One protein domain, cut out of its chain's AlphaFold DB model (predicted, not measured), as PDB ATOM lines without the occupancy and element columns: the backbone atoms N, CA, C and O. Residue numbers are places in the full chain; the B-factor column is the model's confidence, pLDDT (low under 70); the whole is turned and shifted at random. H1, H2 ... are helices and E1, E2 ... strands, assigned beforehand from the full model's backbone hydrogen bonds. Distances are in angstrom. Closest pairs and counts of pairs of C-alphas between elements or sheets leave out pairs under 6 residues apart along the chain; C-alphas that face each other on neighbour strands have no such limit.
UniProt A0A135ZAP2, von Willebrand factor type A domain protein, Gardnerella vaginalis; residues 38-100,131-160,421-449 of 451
ATOM      1  N   THR A  38     107.598 130.486  41.316       42.53
ATOM      2  CA  THR A  38     106.562 130.535  40.276       42.53
ATOM      3  C   THR A  38     105.678 129.290  40.357       42.53
ATOM      4  O   THR A  38     106.093 128.189  39.992       42.53
ATOM      5  N   PHE A  39     104.435 129.469  40.800       47.38
ATOM      6  CA  PHE A  39     103.382 128.452  40.788       47.38
ATOM      7  C   PHE A  39     102.800 128.346  39.361       47.38
ATOM      8  O   PHE A  39     101.659 128.717  39.112       47.38
ATOM      9  N   SER A  40     103.596 127.926  38.371       44.56
ATOM     10  CA  SER A  40     103.120 127.861  36.978       44.56
ATOM     11  C   SER A  40     102.303 126.595  36.746       44.56
ATOM     12  O   SER A  40     102.813 125.479  36.882       44.56
ATOM     13  N   SER A  41     101.029 126.768  36.397       43.94
ATOM     14  CA  SER A  41     100.132 125.653  36.129       43.94
ATOM     15  C   SER A  41     100.216 125.124  34.699       43.94
ATOM     16  O   SER A  41      99.932 123.942  34.551       43.94
ATOM     17  N   TYR A  42     100.638 125.874  33.663       43.59
ATOM     18  CA  TYR A  42     100.408 125.362  32.296       43.59
ATOM     19  C   TYR A  42     101.357 125.704  31.132       43.59
ATOM     20  O   TYR A  42     101.146 125.135  30.065       43.59
ATOM     21  N   GLU A  43     102.441 126.478  31.269       44.12
ATOM     22  CA  GLU A  43     103.356 126.691  30.123       44.12
ATOM     23  C   GLU A  43     104.835 126.512  30.476       44.12
ATOM     24  O   GLU A  43     105.412 127.254  31.266       44.12
ATOM     25  N   TYR A  44     105.460 125.514  29.845       51.50
ATOM     26  CA  TYR A  44     106.872 125.146  30.014       51.50
ATOM     27  C   TYR A  44     107.844 125.999  29.177       51.50
ATOM     28  O   TYR A  44     109.023 125.667  29.088       51.50
ATOM     29  N   ASN A  45     107.380 127.086  28.555       47.41
ATOM     30  CA  ASN A  45     108.145 127.793  27.520       47.41
ATOM     31  C   ASN A  45     109.195 128.789  28.051       47.41
ATOM     32  O   ASN A  45     110.033 129.226  27.272       47.41
ATOM     33  N   ASN A  46     109.198 129.109  29.354       52.91
ATOM     34  CA  ASN A  46     110.064 130.150  29.938       52.91
ATOM     35  C   ASN A  46     111.029 129.652  31.033       52.91
ATOM     36  O   ASN A  46     111.590 130.466  31.765       52.91
ATOM     37  N   PHE A  47     111.224 128.341  31.186       59.72
ATOM     38  CA  PHE A  47     112.100 127.799  32.232       59.72
ATOM     39  C   PHE A  47     113.515 127.538  31.715       59.72
ATOM     40  O   PHE A  47     113.698 127.057  30.598       59.72
ATOM     41  N   SER A  48     114.521 127.825  32.541       58.19
ATOM     42  CA  SER A  48     115.921 127.497  32.256       58.19
ATOM     43  C   SER A  48     116.321 126.157  32.880       58.19
ATOM     44  O   SER A  48     115.783 125.739  33.909       58.19
ATOM     45  N   GLU A  49     117.306 125.485  32.285       56.88
ATOM     46  CA  GLU A  49     117.910 124.279  32.859       56.88
ATOM     47  C   GLU A  49     118.437 124.551  34.280       56.88
ATOM     48  O   GLU A  49     119.018 125.600  34.553       56.88
ATOM     49  N   GLY A  50     118.194 123.620  35.208       59.84
ATOM     50  CA  GLY A  50     118.614 123.748  36.607       59.84
ATOM     51  C   GLY A  50     117.684 124.569  37.510       59.84
ATOM     52  O   GLY A  50     117.898 124.590  38.721       59.84
ATOM     53  N   GLN A  51     116.629 125.196  36.976       68.25
ATOM     54  CA  GLN A  51     115.644 125.898  37.801       68.25
ATOM     55  C   GLN A  51     114.834 124.909  38.654       68.25
ATOM     56  O   GLN A  51     114.391 123.861  38.169       68.25
ATOM     57  N   ILE A  52     114.645 125.253  39.931       65.19
ATOM     58  CA  ILE A  52     113.807 124.494  40.863       65.19
ATOM     59  C   ILE A  52     112.361 124.964  40.698       65.19
ATOM     60  O   ILE A  52     112.078 126.155  40.803       65.19
ATOM     61  N   ILE A  53     111.450 124.025  40.460       69.50
ATOM     62  CA  ILE A  53     110.008 124.264  40.358       69.50
ATOM     63  C   ILE A  53     109.307 123.391  41.394       69.50
ATOM     64  O   ILE A  53     109.676 122.236  41.584       69.50
ATOM     65  N   LEU A  54     108.280 123.918  42.053       63.16
ATOM     66  CA  LEU A  54     107.420 123.133  42.936       63.16
ATOM     67  C   LEU A  54     106.236 122.600  42.130       63.16
ATOM     68  O   LEU A  54     105.474 123.380  41.560       63.16
ATOM     69  N   LYS A  55     106.084 121.274  42.064       67.81
ATOM     70  CA  LYS A  55     104.944 120.638  41.388       67.81
ATOM     71  C   LYS A  55     104.269 119.640  42.337       67.81
ATOM     72  O   LYS A  55     104.646 118.467  42.344       67.81
ATOM     73  N   PRO A  56     103.288 120.079  43.149       63.81
ATOM     74  CA  PRO A  56     102.652 119.211  44.136       63.81
ATOM     75  C   PRO A  56     101.928 118.030  43.473       63.81
ATOM     76  O   PRO A  56     101.195 118.201  42.499       63.81
ATOM     77  N   VAL A  57     102.107 116.833  44.038       57.50
ATOM     78  CA  VAL A  57     101.672 115.540  43.465       57.50
ATOM     79  C   VAL A  57     100.150 115.427  43.287       57.50
ATOM     80  O   VAL A  57      99.689 114.792  42.345       57.50
ATOM     81  N   PHE A  58      99.365 116.075  44.154       58.53
ATOM     82  CA  PHE A  58      97.894 115.980  44.189       58.53
ATOM     83  C   PHE A  58      97.193 117.303  43.834       58.53
ATOM     84  O   PHE A  58      96.021 117.501  44.147       58.53
ATOM     85  N   GLY A  59      97.920 118.228  43.200       61.91
ATOM     86  CA  GLY A  59      97.457 119.594  42.969       61.91
ATOM     87  C   GLY A  59      97.646 120.504  44.188       61.91
ATOM     88  O   GLY A  59      97.777 120.062  45.332       61.91
ATOM     89  N   TRP A  60      97.692 121.810  43.928       64.06
ATOM     90  CA  TRP A  60      98.064 122.826  44.917       64.06
ATOM     91  C   TRP A  60      97.092 122.924  46.097       64.06
ATOM     92  O   TRP A  60      97.517 123.117  47.233       64.06
ATOM     93  N   ILE A  61      95.796 122.718  45.861       66.75
ATOM     94  CA  ILE A  61      94.758 122.801  46.901       66.75
ATOM     95  C   ILE A  61      94.935 121.686  47.939       66.75
ATOM     96  O   ILE A  61      94.928 121.934  49.139       66.75
ATOM     97  N   PHE A  62      95.156 120.448  47.494       65.50
ATOM     98  CA  PHE A  62      95.343 119.333  48.420       65.50
ATOM     99  C   PHE A  62      96.672 119.446  49.180       65.50
ATOM    100  O   PHE A  62      96.725 119.219  50.388       65.50
ATOM    101  N   ALA A  63      97.739 119.853  48.487       67.00
ATOM    102  CA  ALA A  63      99.052 120.028  49.099       67.00
ATOM    103  C   ALA A  63      99.075 121.147  50.150       67.00
ATOM    104  O   ALA A  63      99.686 120.973  51.201       67.00
ATOM    105  N   THR A  64      98.382 122.264  49.909       71.25
ATOM    106  CA  THR A  64      98.291 123.379  50.870       71.25
ATOM    107  C   THR A  64      97.508 122.990  52.120       71.25
ATOM    108  O   THR A  64      97.982 123.236  53.226       71.25
ATOM    109  N   VAL A  65      96.368 122.307  51.974       74.44
ATOM    110  CA  VAL A  65      95.591 121.801  53.119       74.44
ATOM    111  C   VAL A  65      96.413 120.811  53.947       74.44
ATOM    112  O   VAL A  65      96.487 120.940  55.168       74.44
ATOM    113  N   LEU A  66      97.083 119.856  53.297       74.06
ATOM    114  CA  LEU A  66      97.914 118.867  53.986       74.06
ATOM    115  C   LEU A  66      99.105 119.517  54.708       74.06
ATOM    116  O   LEU A  66      99.421 119.156  55.841       74.06
ATOM    117  N   LEU A  67      99.731 120.516  54.086       75.81
ATOM    118  CA  LEU A  67     100.821 121.283  54.679       75.81
ATOM    119  C   LEU A  67     100.362 122.094  55.897       75.81
ATOM    120  O   LEU A  67     101.057 122.096  56.910       75.81
ATOM    121  N   LEU A  68      99.182 122.717  55.851       75.94
ATOM    122  CA  LEU A  68      98.611 123.420  57.006       75.94
ATOM    123  C   LEU A  68      98.376 122.477  58.193       75.94
ATOM    124  O   LEU A  68      98.680 122.839  59.331       75.94
ATOM    125  N   VAL A  69      97.902 121.253  57.941       78.06
ATOM    126  CA  VAL A  69      97.723 120.229  58.984       78.06
ATOM    127  C   VAL A  69      99.065 119.841  59.614       78.06
ATOM    128  O   VAL A  69      99.180 119.782  60.841       78.06
ATOM    129  N   ILE A  70     100.097 119.625  58.797       77.62
ATOM    130  CA  ILE A  70     101.443 119.273  59.279       77.62
ATOM    131  C   ILE A  70     102.067 120.430  60.064       77.62
ATOM    132  O   ILE A  70     102.663 120.209  61.118       77.62
ATOM    133  N   ILE A  71     101.894 121.669  59.599       76.62
ATOM    134  CA  ILE A  71     102.366 122.871  60.291       76.62
ATOM    135  C   ILE A  71     101.667 123.031  61.643       76.62
ATOM    136  O   ILE A  71     102.336 123.280  62.643       76.62
ATOM    137  N   ALA A  72     100.348 122.831  61.718       74.25
ATOM    138  CA  ALA A  72      99.613 122.877  62.982       74.25
ATOM    139  C   ALA A  72     100.129 121.824  63.983       74.25
ATOM    140  O   ALA A  72     100.308 122.120  65.169       74.25
ATOM    141  N   PHE A  73     100.437 120.616  63.502       75.81
ATOM    142  CA  PHE A  73     101.043 119.563  64.317       75.81
ATOM    143  C   PHE A  73     102.462 119.939  64.783       75.81
ATOM    144  O   PHE A  73     102.782 119.803  65.965       75.81
ATOM    145  N   ALA A  74     103.284 120.506  63.897       75.69
ATOM    146  CA  ALA A  74     104.623 120.994  64.224       75.69
ATOM    147  C   ALA A  74     104.598 122.133  65.260       75.69
ATOM    148  O   ALA A  74     105.404 122.131  66.189       75.69
ATOM    149  N   PHE A  75     103.651 123.074  65.163       73.25
ATOM    150  CA  PHE A  75     103.474 124.146  66.151       73.25
ATOM    151  C   PHE A  75     103.083 123.611  67.529       73.25
ATOM    152  O   PHE A  75     103.568 124.120  68.543       73.25
ATOM    153  N   LYS A  76     102.240 122.571  67.586       76.50
ATOM    154  CA  LYS A  76     101.883 121.898  68.842       76.50
ATOM    155  C   LYS A  76     103.120 121.291  69.512       76.50
ATOM    156  O   LYS A  76     103.364 121.559  70.689       76.50
ATOM    157  N   GLU A  77     103.921 120.541  68.755       75.56
ATOM    158  CA  GLU A  77     105.171 119.927  69.232       75.56
ATOM    159  C   GLU A  77     106.218 120.986  69.628       75.56
ATOM    160  O   GLU A  77     106.874 120.872  70.665       75.56
ATOM    161  N   PHE A  78     106.329 122.079  68.868       71.12
ATOM    162  CA  PHE A  78     107.238 123.187  69.175       71.12
ATOM    163  C   PHE A  78     106.840 123.932  70.457       71.12
ATOM    164  O   PHE A  78     107.686 124.200  71.313       71.12
ATOM    165  N   LYS A  79     105.547 124.229  70.642       71.31
ATOM    166  CA  LYS A  79     105.033 124.865  71.865       71.31
ATOM    167  C   LYS A  79     105.293 123.992  73.093       71.31
ATOM    168  O   LYS A  79     105.692 124.507  74.139       71.31
ATOM    169  N   PHE A  80     105.121 122.678  72.955       70.88
ATOM    170  CA  PHE A  80     105.447 121.714  74.003       70.88
ATOM    171  C   PHE A  80     106.949 121.698  74.326       70.88
ATOM    172  O   PHE A  80     107.336 121.808  75.493       70.88
ATOM    173  N   PHE A  81     107.804 121.662  73.301       68.69
ATOM    174  CA  PHE A  81     109.256 121.723  73.456       68.69
ATOM    175  C   PHE A  81     109.710 122.986  74.202       68.69
ATOM    176  O   PHE A  81     110.463 122.887  75.171       68.69
ATOM    177  N   ILE A  82     109.214 124.168  73.812       72.62
ATOM    178  CA  ILE A  82     109.549 125.443  74.466       72.62
ATOM    179  C   ILE A  82     109.091 125.463  75.928       72.62
ATOM    180  O   ILE A  82     109.866 125.871  76.799       72.62
ATOM    181  N   LYS A  83     107.877 124.973  76.220       73.69
ATOM    182  CA  LYS A  83     107.363 124.864  77.594       73.69
ATOM    183  C   LYS A  83     108.304 124.025  78.467       73.69
ATOM    184  O   LYS A  83     108.744 124.486  79.518       73.69
ATOM    185  N   LYS A  84     108.714 122.852  77.979       67.38
ATOM    186  CA  LYS A  84     109.591 121.929  78.714       67.38
ATOM    187  C   LYS A  84     111.024 122.453  78.868       67.38
ATOM    188  O   LYS A  84     111.689 122.195  79.871       67.38
ATOM    189  N   LEU A  85     111.518 123.226  77.898       66.94
ATOM    190  CA  LEU A  85     112.837 123.866  77.962       66.94
ATOM    191  C   LEU A  85     112.857 125.032  78.965       66.94
ATOM    192  O   LEU A  85     113.863 125.237  79.650       66.94
ATOM    193  N   SER A  86     111.736 125.751  79.083       67.25
ATOM    194  CA  SER A  86     111.507 126.765  80.117       67.25
ATOM    195  C   SER A  86     111.459 126.139  81.515       67.25
ATOM    196  O   SER A  86     112.183 126.583  82.405       67.25
ATOM    197  N   GLU A  87     110.724 125.034  81.683       68.12
ATOM    198  CA  GLU A  87     110.662 124.268  82.939       68.12
ATOM    199  C   GLU A  87     112.030 123.690  83.337       68.12
ATOM    200  O   GLU A  87     112.463 123.801  84.481       68.12
ATOM    201  N   LYS A  88     112.804 123.154  82.386       64.44
ATOM    202  CA  LYS A  88     114.165 122.672  82.675       64.44
ATOM    203  C   LYS A  88     115.108 123.809  83.094       64.44
ATOM    204  O   LYS A  88     116.007 123.592  83.909       64.44
ATOM    205  N   LYS A  89     114.926 125.024  82.558       63.25
ATOM    206  CA  LYS A  89     115.674 126.221  82.981       63.25
ATOM    207  C   LYS A  89     115.229 126.723  84.355       63.25
ATOM    208  O   LYS A  89     116.098 127.142  85.119       63.25
ATOM    209  N   SER A  90     113.937 126.677  84.682       57.69
ATOM    210  CA  SER A  90     113.427 127.086  85.997       57.69
ATOM    211  C   SER A  90     113.871 126.117  87.095       57.69
ATOM    212  O   SER A  90     114.391 126.589  88.101       57.69
ATOM    213  N   ILE A  91     113.826 124.802  86.849       61.50
ATOM    214  CA  ILE A  91     114.333 123.760  87.765       61.50
ATOM    215  C   ILE A  91     115.847 123.906  87.984       61.50
ATOM    216  O   ILE A  91     116.338 123.909  89.108       61.50
ATOM    217  N   LYS A  92     116.624 124.140  86.919       56.97
ATOM    218  CA  LYS A  92     118.078 124.350  87.046       56.97
ATOM    219  C   LYS A  92     118.426 125.662  87.766       56.97
ATOM    220  O   LYS A  92     119.502 125.774  88.352       56.97
ATOM    221  N   LYS A  93     117.541 126.666  87.714       55.84
ATOM    222  CA  LYS A  93     117.668 127.931  88.453       55.84
ATOM    223  C   LYS A  93     117.266 127.758  89.921       55.84
ATOM    224  O   LYS A  93     117.965 128.299  90.773       55.84
ATOM    225  N   SER A  94     116.221 126.981  90.223       53.59
ATOM    226  CA  SER A  94     115.816 126.649  91.595       53.59
ATOM    227  C   SER A  94     116.829 125.745  92.293       53.59
ATOM    228  O   SER A  94     117.165 126.035  93.431       53.59
ATOM    229  N   ASP A  95     117.421 124.761  91.610       54.12
ATOM    230  CA  ASP A  95     118.511 123.930  92.156       54.12
ATOM    231  C   ASP A  95     119.773 124.752  92.442       54.12
ATOM    232  O   ASP A  95     120.514 124.484  93.390       54.12
ATOM    233  N   LYS A  96     120.037 125.779  91.623       55.50
ATOM    234  CA  LYS A  96     121.162 126.699  91.823       55.50
ATOM    235  C   LYS A  96     120.896 127.668  92.981       55.50
ATOM    236  O   LYS A  96     121.825 127.968  93.726       55.50
ATOM    237  N   LEU A  97     119.649 128.116  93.167       49.97
ATOM    238  CA  LEU A  97     119.229 128.901  94.335       49.97
ATOM    239  C   LEU A  97     119.219 128.059  95.619       49.97
ATOM    240  O   LEU A  97     119.739 128.521  96.628       49.97
ATOM    241  N   GLN A  98     118.725 126.818  95.573       51.16
ATOM    242  CA  GLN A  98     118.764 125.885  96.698       51.16
ATOM    243  C   GLN A  98     120.204 125.552  97.077       51.16
ATOM    244  O   GLN A  98     120.547 125.755  98.226       51.16
ATOM    245  N   LYS A  99     121.104 125.217  96.138       52.88
ATOM    246  CA  LYS A  99     122.540 125.031  96.454       52.88
ATOM    247  C   LYS A  99     123.231 126.269  97.033       52.88
ATOM    248  O   LYS A  99     124.252 126.124  97.694       52.88
ATOM    249  N   THR A 100     122.697 127.465  96.787       47.41
ATOM    250  CA  THR A 100     123.199 128.706  97.399       47.41
ATOM    251  C   THR A 100     122.602 128.918  98.801       47.41
ATOM    252  O   THR A 100     123.277 129.458  99.668       47.41
ATOM    253  N   THR A 131     109.801 112.495  76.155       71.06
ATOM    254  CA  THR A 131     111.167 113.009  76.293       71.06
ATOM    255  C   THR A 131     111.407 114.140  75.285       71.06
ATOM    256  O   THR A 131     110.977 114.048  74.144       71.06
ATOM    257  N   ILE A 132     112.177 115.176  75.649       70.94
ATOM    258  CA  ILE A 132     112.559 116.297  74.750       70.94
ATOM    259  C   ILE A 132     113.118 115.798  73.395       70.94
ATOM    260  O   ILE A 132     112.900 116.406  72.351       70.94
ATOM    261  N   SER A 133     113.810 114.656  73.416       72.25
ATOM    262  CA  SER A 133     114.335 113.966  72.233       72.25
ATOM    263  C   SER A 133     113.233 113.460  71.282       72.25
ATOM    264  O   SER A 133     113.425 113.489  70.073       72.25
ATOM    265  N   MET A 134     112.064 113.054  71.793       74.75
ATOM    266  CA  MET A 134     110.910 112.629  70.982       74.75
ATOM    267  C   MET A 134     110.309 113.811  70.210       74.75
ATOM    268  O   MET A 134     110.116 113.712  69.000       74.75
ATOM    269  N   SER A 135     110.111 114.961  70.866       74.62
ATOM    270  CA  SER A 135     109.561 116.162  70.215       74.62
ATOM    271  C   SER A 135     110.471 116.700  69.104       74.62
ATOM    272  O   SER A 135     109.983 117.103  68.051       74.62
ATOM    273  N   ILE A 136     111.801 116.648  69.281       80.06
ATOM    274  CA  ILE A 136     112.752 117.043  68.224       80.06
ATOM    275  C   ILE A 136     112.627 116.128  66.997       80.06
ATOM    276  O   ILE A 136     112.609 116.614  65.866       80.06
ATOM    277  N   ARG A 137     112.515 114.810  67.190       81.06
ATOM    278  CA  ARG A 137     112.403 113.863  66.069       81.06
ATOM    279  C   ARG A 137     111.089 114.013  65.313       81.06
ATOM    280  O   ARG A 137     111.109 114.036  64.085       81.06
ATOM    281  N   ARG A 138     109.971 114.194  66.023       82.06
ATOM    282  CA  ARG A 138     108.661 114.460  65.404       82.06
ATOM    283  C   ARG A 138     108.654 115.766  64.610       82.06
ATOM    284  O   ARG A 138     108.108 115.798  63.508       82.06
ATOM    285  N   LEU A 139     109.325 116.806  65.107       80.56
ATOM    286  CA  LEU A 139     109.501 118.063  64.375       80.56
ATOM    287  C   LEU A 139     110.298 117.858  63.073       80.56
ATOM    288  O   LEU A 139     109.879 118.333  62.019       80.56
ATOM    289  N   ILE A 140     111.400 117.099  63.122       83.88
ATOM    290  CA  ILE A 140     112.208 116.760  61.935       83.88
ATOM    291  C   ILE A 140     111.384 115.966  60.911       83.88
ATOM    292  O   ILE A 140     111.445 116.265  59.719       83.88
ATOM    293  N   MET A 141     110.569 115.001  61.354       83.06
ATOM    294  CA  MET A 141     109.669 114.259  60.462       83.06
ATOM    295  C   MET A 141     108.666 115.183  59.764       83.06
ATOM    296  O   MET A 141     108.493 115.081  58.553       83.06
ATOM    297  N   CYS A 142     108.044 116.115  60.493       82.12
ATOM    298  CA  CYS A 142     107.080 117.060  59.917       82.12
ATOM    299  C   CYS A 142     107.713 117.942  58.831       82.12
ATOM    300  O   CYS A 142     107.111 118.167  57.779       82.12
ATOM    301  N   ILE A 143     108.948 118.400  59.055       82.94
ATOM    302  CA  ILE A 143     109.705 119.196  58.080       82.94
ATOM    303  C   ILE A 143     110.007 118.367  56.825       82.94
ATOM    304  O   ILE A 143     109.749 118.821  55.711       82.94
ATOM    305  N   LEU A 144     110.499 117.135  56.988       84.00
ATOM    306  CA  LEU A 144     110.824 116.256  55.861       84.00
ATOM    307  C   LEU A 144     109.583 115.877  55.043       84.00
ATOM    308  O   LEU A 144     109.625 115.922  53.817       84.00
ATOM    309  N   ILE A 145     108.462 115.571  55.704       84.00
ATOM    310  CA  ILE A 145     107.186 115.285  55.034       84.00
ATOM    311  C   ILE A 145     106.708 116.513  54.247       84.00
ATOM    312  O   ILE A 145     106.271 116.369  53.106       84.00
ATOM    313  N   SER A 146     106.848 117.717  54.807       79.44
ATOM    314  CA  SER A 146     106.476 118.960  54.118       79.44
ATOM    315  C   SER A 146     107.284 119.156  52.831       79.44
ATOM    316  O   SER A 146     106.704 119.441  51.786       79.44
ATOM    317  N   ILE A 147     108.601 118.925  52.867       82.62
ATOM    318  CA  ILE A 147     109.472 119.011  51.680       82.62
ATOM    319  C   ILE A 147     109.071 117.970  50.624       82.62
ATOM    320  O   ILE A 147     109.008 118.286  49.436       82.62
ATOM    321  N   CYS A 148     108.744 116.744  51.042       81.06
ATOM    322  CA  CYS A 148     108.281 115.696  50.133       81.06
ATOM    323  C   CYS A 148     106.946 116.049  49.451       81.06
ATOM    324  O   CYS A 148     106.789 115.781  48.262       81.06
ATOM    325  N   ILE A 149     106.006 116.674  50.171       78.69
ATOM    326  CA  ILE A 149     104.707 117.116  49.625       78.69
ATOM    327  C   ILE A 149     104.882 118.271  48.637       78.69
ATOM    328  O   ILE A 149     104.216 118.299  47.599       78.69
ATOM    329  N   LEU A 150     105.792 119.201  48.940       77.25
ATOM    330  CA  LEU A 150     106.145 120.308  48.052       77.25
ATOM    331  C   LEU A 150     106.748 119.827  46.728       77.25
ATOM    332  O   LEU A 150     106.642 120.536  45.728       77.25
ATOM    333  N   CYS A 151     107.329 118.623  46.721       75.56
ATOM    334  CA  CYS A 151     107.862 117.954  45.542       75.56
ATOM    335  C   CYS A 151     108.765 118.894  44.720       75.56
ATOM    336  O   CYS A 151     108.389 119.327  43.625       75.56
ATOM    337  N   PRO A 152     109.949 119.261  45.253       80.19
ATOM    338  CA  PRO A 152     110.895 120.072  44.503       80.19
ATOM    339  C   PRO A 152     111.315 119.307  43.247       80.19
ATOM    340  O   PRO A 152     111.861 118.206  43.320       80.19
ATOM    341  N   CYS A 153     111.044 119.883  42.085       77.31
ATOM    342  CA  CYS A 153     111.455 119.369  40.790       77.31
ATOM    343  C   CYS A 153     112.619 120.195  40.252       77.31
ATOM    344  O   CYS A 153     112.597 121.419  40.340       77.31
ATOM    345  N   ILE A 154     113.603 119.542  39.638       79.12
ATOM    346  CA  ILE A 154     114.620 120.235  38.840       79.12
ATOM    347  C   ILE A 154     114.267 120.080  37.364       79.12
ATOM    348  O   ILE A 154     113.903 118.994  36.907       79.12
ATOM    349  N   MET A 155     114.382 121.178  36.618       72.31
ATOM    350  CA  MET A 155     114.350 121.161  35.159       72.31
ATOM    351  C   MET A 155     115.600 120.469  34.625       72.31
ATOM    352  O   MET A 155     116.703 121.013  34.711       72.31
ATOM    353  N   ARG A 156     115.423 119.265  34.078       67.50
ATOM    354  CA  ARG A 156     116.488 118.518  33.408       67.50
ATOM    355  C   ARG A 156     116.216 118.426  31.920       67.50
ATOM    356  O   ARG A 156     115.082 118.200  31.487       67.50
ATOM    357  N   ASN A 157     117.283 118.583  31.145       60.81
ATOM    358  CA  ASN A 157     117.257 118.301  29.725       60.81
ATOM    359  C   ASN A 157     117.122 116.795  29.525       60.81
ATOM    360  O   ASN A 157     118.023 116.021  29.840       60.81
ATOM    361  N   THR A 158     115.981 116.375  28.986       54.41
ATOM    362  CA  THR A 158     115.796 114.987  28.568       54.41
ATOM    363  C   THR A 158     116.235 114.859  27.116       54.41
ATOM    364  O   THR A 158     115.652 115.465  26.214       54.41
ATOM    365  N   THR A 159     117.293 114.087  26.871       51.03
ATOM    366  CA  THR A 159     117.680 113.698  25.512       51.03
ATOM    367  C   THR A 159     116.788 112.542  25.078       51.03
ATOM    368  O   THR A 159     116.991 111.402  25.498       51.03
ATOM    369  N   HIS A 160     115.783 112.816  24.249       47.72
ATOM    370  CA  HIS A 160     115.042 111.746  23.589       47.72
ATOM    371  C   HIS A 160     115.952 111.104  22.535       47.72
ATOM    372  O   HIS A 160     116.271 111.720  21.523       47.72
ATOM    373  N   PRO A 421     110.208 118.377  34.292       70.69
ATOM    374  CA  PRO A 421     110.332 118.364  35.746       70.69
ATOM    375  C   PRO A 421     110.634 116.953  36.232       70.69
ATOM    376  O   PRO A 421     109.790 116.066  36.110       70.69
ATOM    377  N   GLU A 422     111.816 116.762  36.812       75.69
ATOM    378  CA  GLU A 422     112.155 115.550  37.558       75.69
ATOM    379  C   GLU A 422     112.063 115.832  39.065       75.69
ATOM    380  O   GLU A 422     112.786 116.703  39.561       75.69
ATOM    381  N   PRO A 423     111.185 115.138  39.812       79.25
ATOM    382  CA  PRO A 423     111.040 115.341  41.249       79.25
ATOM    383  C   PRO A 423     112.245 114.787  42.022       79.25
ATOM    384  O   PRO A 423     112.616 113.623  41.880       79.25
ATOM    385  N   ILE A 424     112.828 115.600  42.904       82.12
ATOM    386  CA  ILE A 424     113.949 115.224  43.777       82.12
ATOM    387  C   ILE A 424     113.431 115.021  45.196       82.12
ATOM    388  O   ILE A 424     113.678 115.803  46.110       82.12
ATOM    389  N   VAL A 425     112.675 113.941  45.375       84.12
ATOM    390  CA  VAL A 425     112.077 113.587  46.672       84.12
ATOM    391  C   VAL A 425     112.887 112.502  47.390       84.12
ATOM    392  O   VAL A 425     112.887 112.431  48.616       84.12
ATOM    393  N   TRP A 426     113.638 111.683  46.648       83.12
ATOM    394  CA  TRP A 426     114.311 110.498  47.187       83.12
ATOM    395  C   TRP A 426     115.317 110.764  48.329       83.12
ATOM    396  O   TRP A 426     115.314 109.963  49.264       83.12
ATOM    397  N   PRO A 427     116.130 111.850  48.359       87.88
ATOM    398  CA  PRO A 427     117.058 112.069  49.473       87.88
ATOM    399  C   PRO A 427     116.306 112.375  50.772       87.88
ATOM    400  O   PRO A 427     116.651 111.870  51.839       87.88
ATOM    401  N   PHE A 428     115.233 113.162  50.667       85.81
ATOM    402  CA  PHE A 428     114.371 113.525  51.789       85.81
ATOM    403  C   PHE A 428     113.547 112.332  52.272       85.81
ATOM    404  O   PHE A 428     113.413 112.128  53.476       85.81
ATOM    405  N   ALA A 429     113.064 111.494  51.350       84.25
ATOM    406  CA  ALA A 429     112.381 110.246  51.679       84.25
ATOM    407  C   ALA A 429     113.311 109.254  52.399       84.25
ATOM    408  O   ALA A 429     112.897 108.617  53.366       84.25
ATOM    409  N   LEU A 430     114.577 109.160  51.980       89.31
ATOM    410  CA  LEU A 430     115.581 108.326  52.644       89.31
ATOM    411  C   LEU A 430     115.864 108.833  54.064       89.31
ATOM    412  O   LEU A 430     115.835 108.046  55.008       89.31
ATOM    413  N   MET A 431     116.063 110.144  54.240       89.50
ATOM    414  CA  MET A 431     116.214 110.744  55.570       89.50
ATOM    415  C   MET A 431     114.987 110.511  56.456       89.50
ATOM    416  O   MET A 431     115.135 110.133  57.616       89.50
ATOM    417  N   LEU A 432     113.778 110.680  55.915       88.94
ATOM    418  CA  LEU A 432     112.533 110.438  56.644       88.94
ATOM    419  C   LEU A 432     112.428 108.976  57.094       88.94
ATOM    420  O   LEU A 432     112.076 108.719  58.244       88.94
ATOM    421  N   SER A 433     112.783 108.034  56.215       88.19
ATOM    422  CA  SER A 433     112.805 106.600  56.517       88.19
ATOM    423  C   SER A 433     113.766 106.276  57.665       88.19
ATOM    424  O   SER A 433     113.390 105.567  58.597       88.19
ATOM    425  N   LEU A 434     114.968 106.864  57.675       91.94
ATOM    426  CA  LEU A 434     115.930 106.679  58.768       91.94
ATOM    427  C   LEU A 434     115.396 107.191  60.114       91.94
ATOM    428  O   LEU A 434     115.538 106.514  61.132       91.94
ATOM    429  N   VAL A 435     114.758 108.366  60.129       89.38
ATOM    430  CA  VAL A 435     114.190 108.942  61.360       89.38
ATOM    431  C   VAL A 435     112.985 108.123  61.843       89.38
ATOM    432  O   VAL A 435     112.847 107.898  63.045       89.38
ATOM    433  N   MET A 436     112.148 107.624  60.927       86.00
ATOM    434  CA  MET A 436     111.039 106.705  61.229       86.00
ATOM    435  C   MET A 436     111.535 105.390  61.828       86.00
ATOM    436  O   MET A 436     111.012 104.944  62.847       86.00
ATOM    437  N   LEU A 437     112.573 104.792  61.237       89.75
ATOM    438  CA  LEU A 437     113.168 103.551  61.732       89.75
ATOM    439  C   LEU A 437     113.747 103.733  63.140       89.75
ATOM    440  O   LEU A 437     113.601 102.861  63.993       89.75
ATOM    441  N   TYR A 438     114.374 104.885  63.396       87.50
ATOM    442  CA  TYR A 438     114.894 105.223  64.716       87.50
ATOM    443  C   TYR A 438     113.776 105.386  65.754       87.50
ATOM    444  O   TYR A 438     113.892 104.865  66.862       87.50
ATOM    445  N   GLU A 439     112.677 106.063  65.406       86.06
ATOM    446  CA  GLU A 439     111.513 106.188  66.293       86.06
ATOM    447  C   GLU A 439     110.892 104.823  66.600       86.06
ATOM    448  O   GLU A 439     110.604 104.525  67.758       86.06
ATOM    449  N   LEU A 440     110.760 103.968  65.584       85.00
ATOM    450  CA  LEU A 440     110.254 102.606  65.731       85.00
ATOM    451  C   LEU A 440     111.160 101.770  66.643       85.00
ATOM    452  O   LEU A 440     110.662 101.085  67.532       85.00
ATOM    453  N   ALA A 441     112.483 101.860  66.485       84.50
ATOM    454  CA  ALA A 441     113.434 101.154  67.341       84.50
ATOM    455  C   ALA A 441     113.345 101.612  68.806       84.50
ATOM    456  O   ALA A 441     113.322 100.781  69.712       84.50
ATOM    457  N   VAL A 442     113.248 102.926  69.047       82.50
ATOM    458  CA  VAL A 442     113.040 103.470  70.399       82.50
ATOM    459  C   VAL A 442     111.720 102.969  70.975       82.50
ATOM    460  O   VAL A 442     111.699 102.518  72.118       82.50
ATOM    461  N   TRP A 443     110.647 102.992  70.185       79.12
ATOM    462  CA  TRP A 443     109.336 102.517  70.610       79.12
ATOM    463  C   TRP A 443     109.373 101.040  71.022       79.12
ATOM    464  O   TRP A 443     108.972 100.729  72.141       79.12
ATOM    465  N   VAL A 444     109.958 100.162  70.197       80.88
ATOM    466  CA  VAL A 444     110.116  98.723  70.489       80.88
ATOM    467  C   VAL A 444     110.942  98.479  71.761       80.88
ATOM    468  O   VAL A 444     110.587  97.643  72.594       80.88
ATOM    469  N   LEU A 445     112.033  99.227  71.955       77.69
ATOM    470  CA  LEU A 445     112.870  99.118  73.156       77.69
ATOM    471  C   LEU A 445     112.146  99.589  74.425       77.69
ATOM    472  O   LEU A 445     112.393  99.060  75.509       77.69
ATOM    473  N   THR A 446     111.266 100.586  74.312       71.81
ATOM    474  CA  THR A 446     110.442 101.052  75.437       71.81
ATOM    475  C   THR A 446     109.237 100.153  75.701       71.81
ATOM    476  O   THR A 446     108.911  99.926  76.863       71.81
ATOM    477  N   SER A 447     108.616  99.576  74.667       66.75
ATOM    478  CA  SER A 447     107.483  98.658  74.820       66.75
ATOM    479  C   SER A 447     107.905  97.332  75.451       66.75
ATOM    480  O   SER A 447     107.139  96.750  76.208       66.75
ATOM    481  N   GLY A 448     109.145  96.888  75.215       58.97
ATOM    482  CA  GLY A 448     109.723  95.712  75.874       58.97
ATOM    483  C   GLY A 448     109.972  95.870  77.381       58.97
ATOM    484  O   GLY A 448     110.321  94.893  78.028       58.97
ATOM    485  N   LYS A 449     109.807  97.074  77.950       54.88
ATOM    486  CA  LYS A 449     109.859  97.318  79.404       54.88
ATOM    487  C   LYS A 449     108.475  97.326  80.075       54.88
ATOM    488  O   LYS A 449     108.406  97.542  81.281       54.88
TER     489      LYS A 449
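Overview. This is residues 38 to 100, 131 to 160 and 421 to 449 of the 451 residues of the protein "von Willebrand factor type A domain protein" of Gardnerella vaginalis (UniProt A0A135ZAP2). Look first at one end, where E1, E2 and E3 make a small sheet; from there three helices extend lengthwise in a spreading row, H1, H2, H3, with H2 in the middle. The free end of the long H1, residues 86 to 100, sticks out at the other end. The printed part has 122 residues, mostly helix, in the order E1 H1 H2 E2 E3 H3; the sheet runs E1, E2, E3, antiparallel. It is only just extended, close to loose, with a radius of gyration of the C-alphas of 20.8 A and spans of 73 by 33 by 25 A.

Along the chain. Find E2 at residues 152 to 159, 21.1 A long, with E1 at 52 to 54 and E3 at 421 to 423. H1 runs from C-alpha 60 at (98.064, 122.826, 44.917) to C-alpha 100 at (123.199, 128.706, 97.399), 58.5 A. H2 is residues 132 to 150, 27.7 A; H3, residues 426 to 447, 30.8 A, ends at (107.483, 98.658, 74.820).

Arrangement. Between E1 and E2, see N 53 and O 153 at 2.8 A; between E2 and E3, N 154 and O 422 at 3.0 A, both within hydrogen-bond range. H2 only grazes the sheet, with residues 147 to 150. H2 touches H1, C-alphas of Ala 74 and Leu 139 closest at 5.7 A, at a shallow tilt of 20 degrees, opposite ways. H2 touches H3, C-alphas of Leu 144 and Phe 428 closest at 6.1 A, at a shallow tilt of 30 degrees, opposite ways. H1 and H3 are apart. In H1, H2 and H3 every O i to N i+4 pair is within hydrogen-bond range.

Size, cuts and confidence. The farthest C-alphas, Thr 100 and His 160, are 76.2 A apart. Residues 101 to 130 and 161 to 420 are not printed, leaving C-alpha gaps of 28.9 A and 14.6 A. Of the links printed whole, none is long. In the printed part the model's pLDDT is under 70 at 52 residues, among them 38 to 63 and 84 to 100.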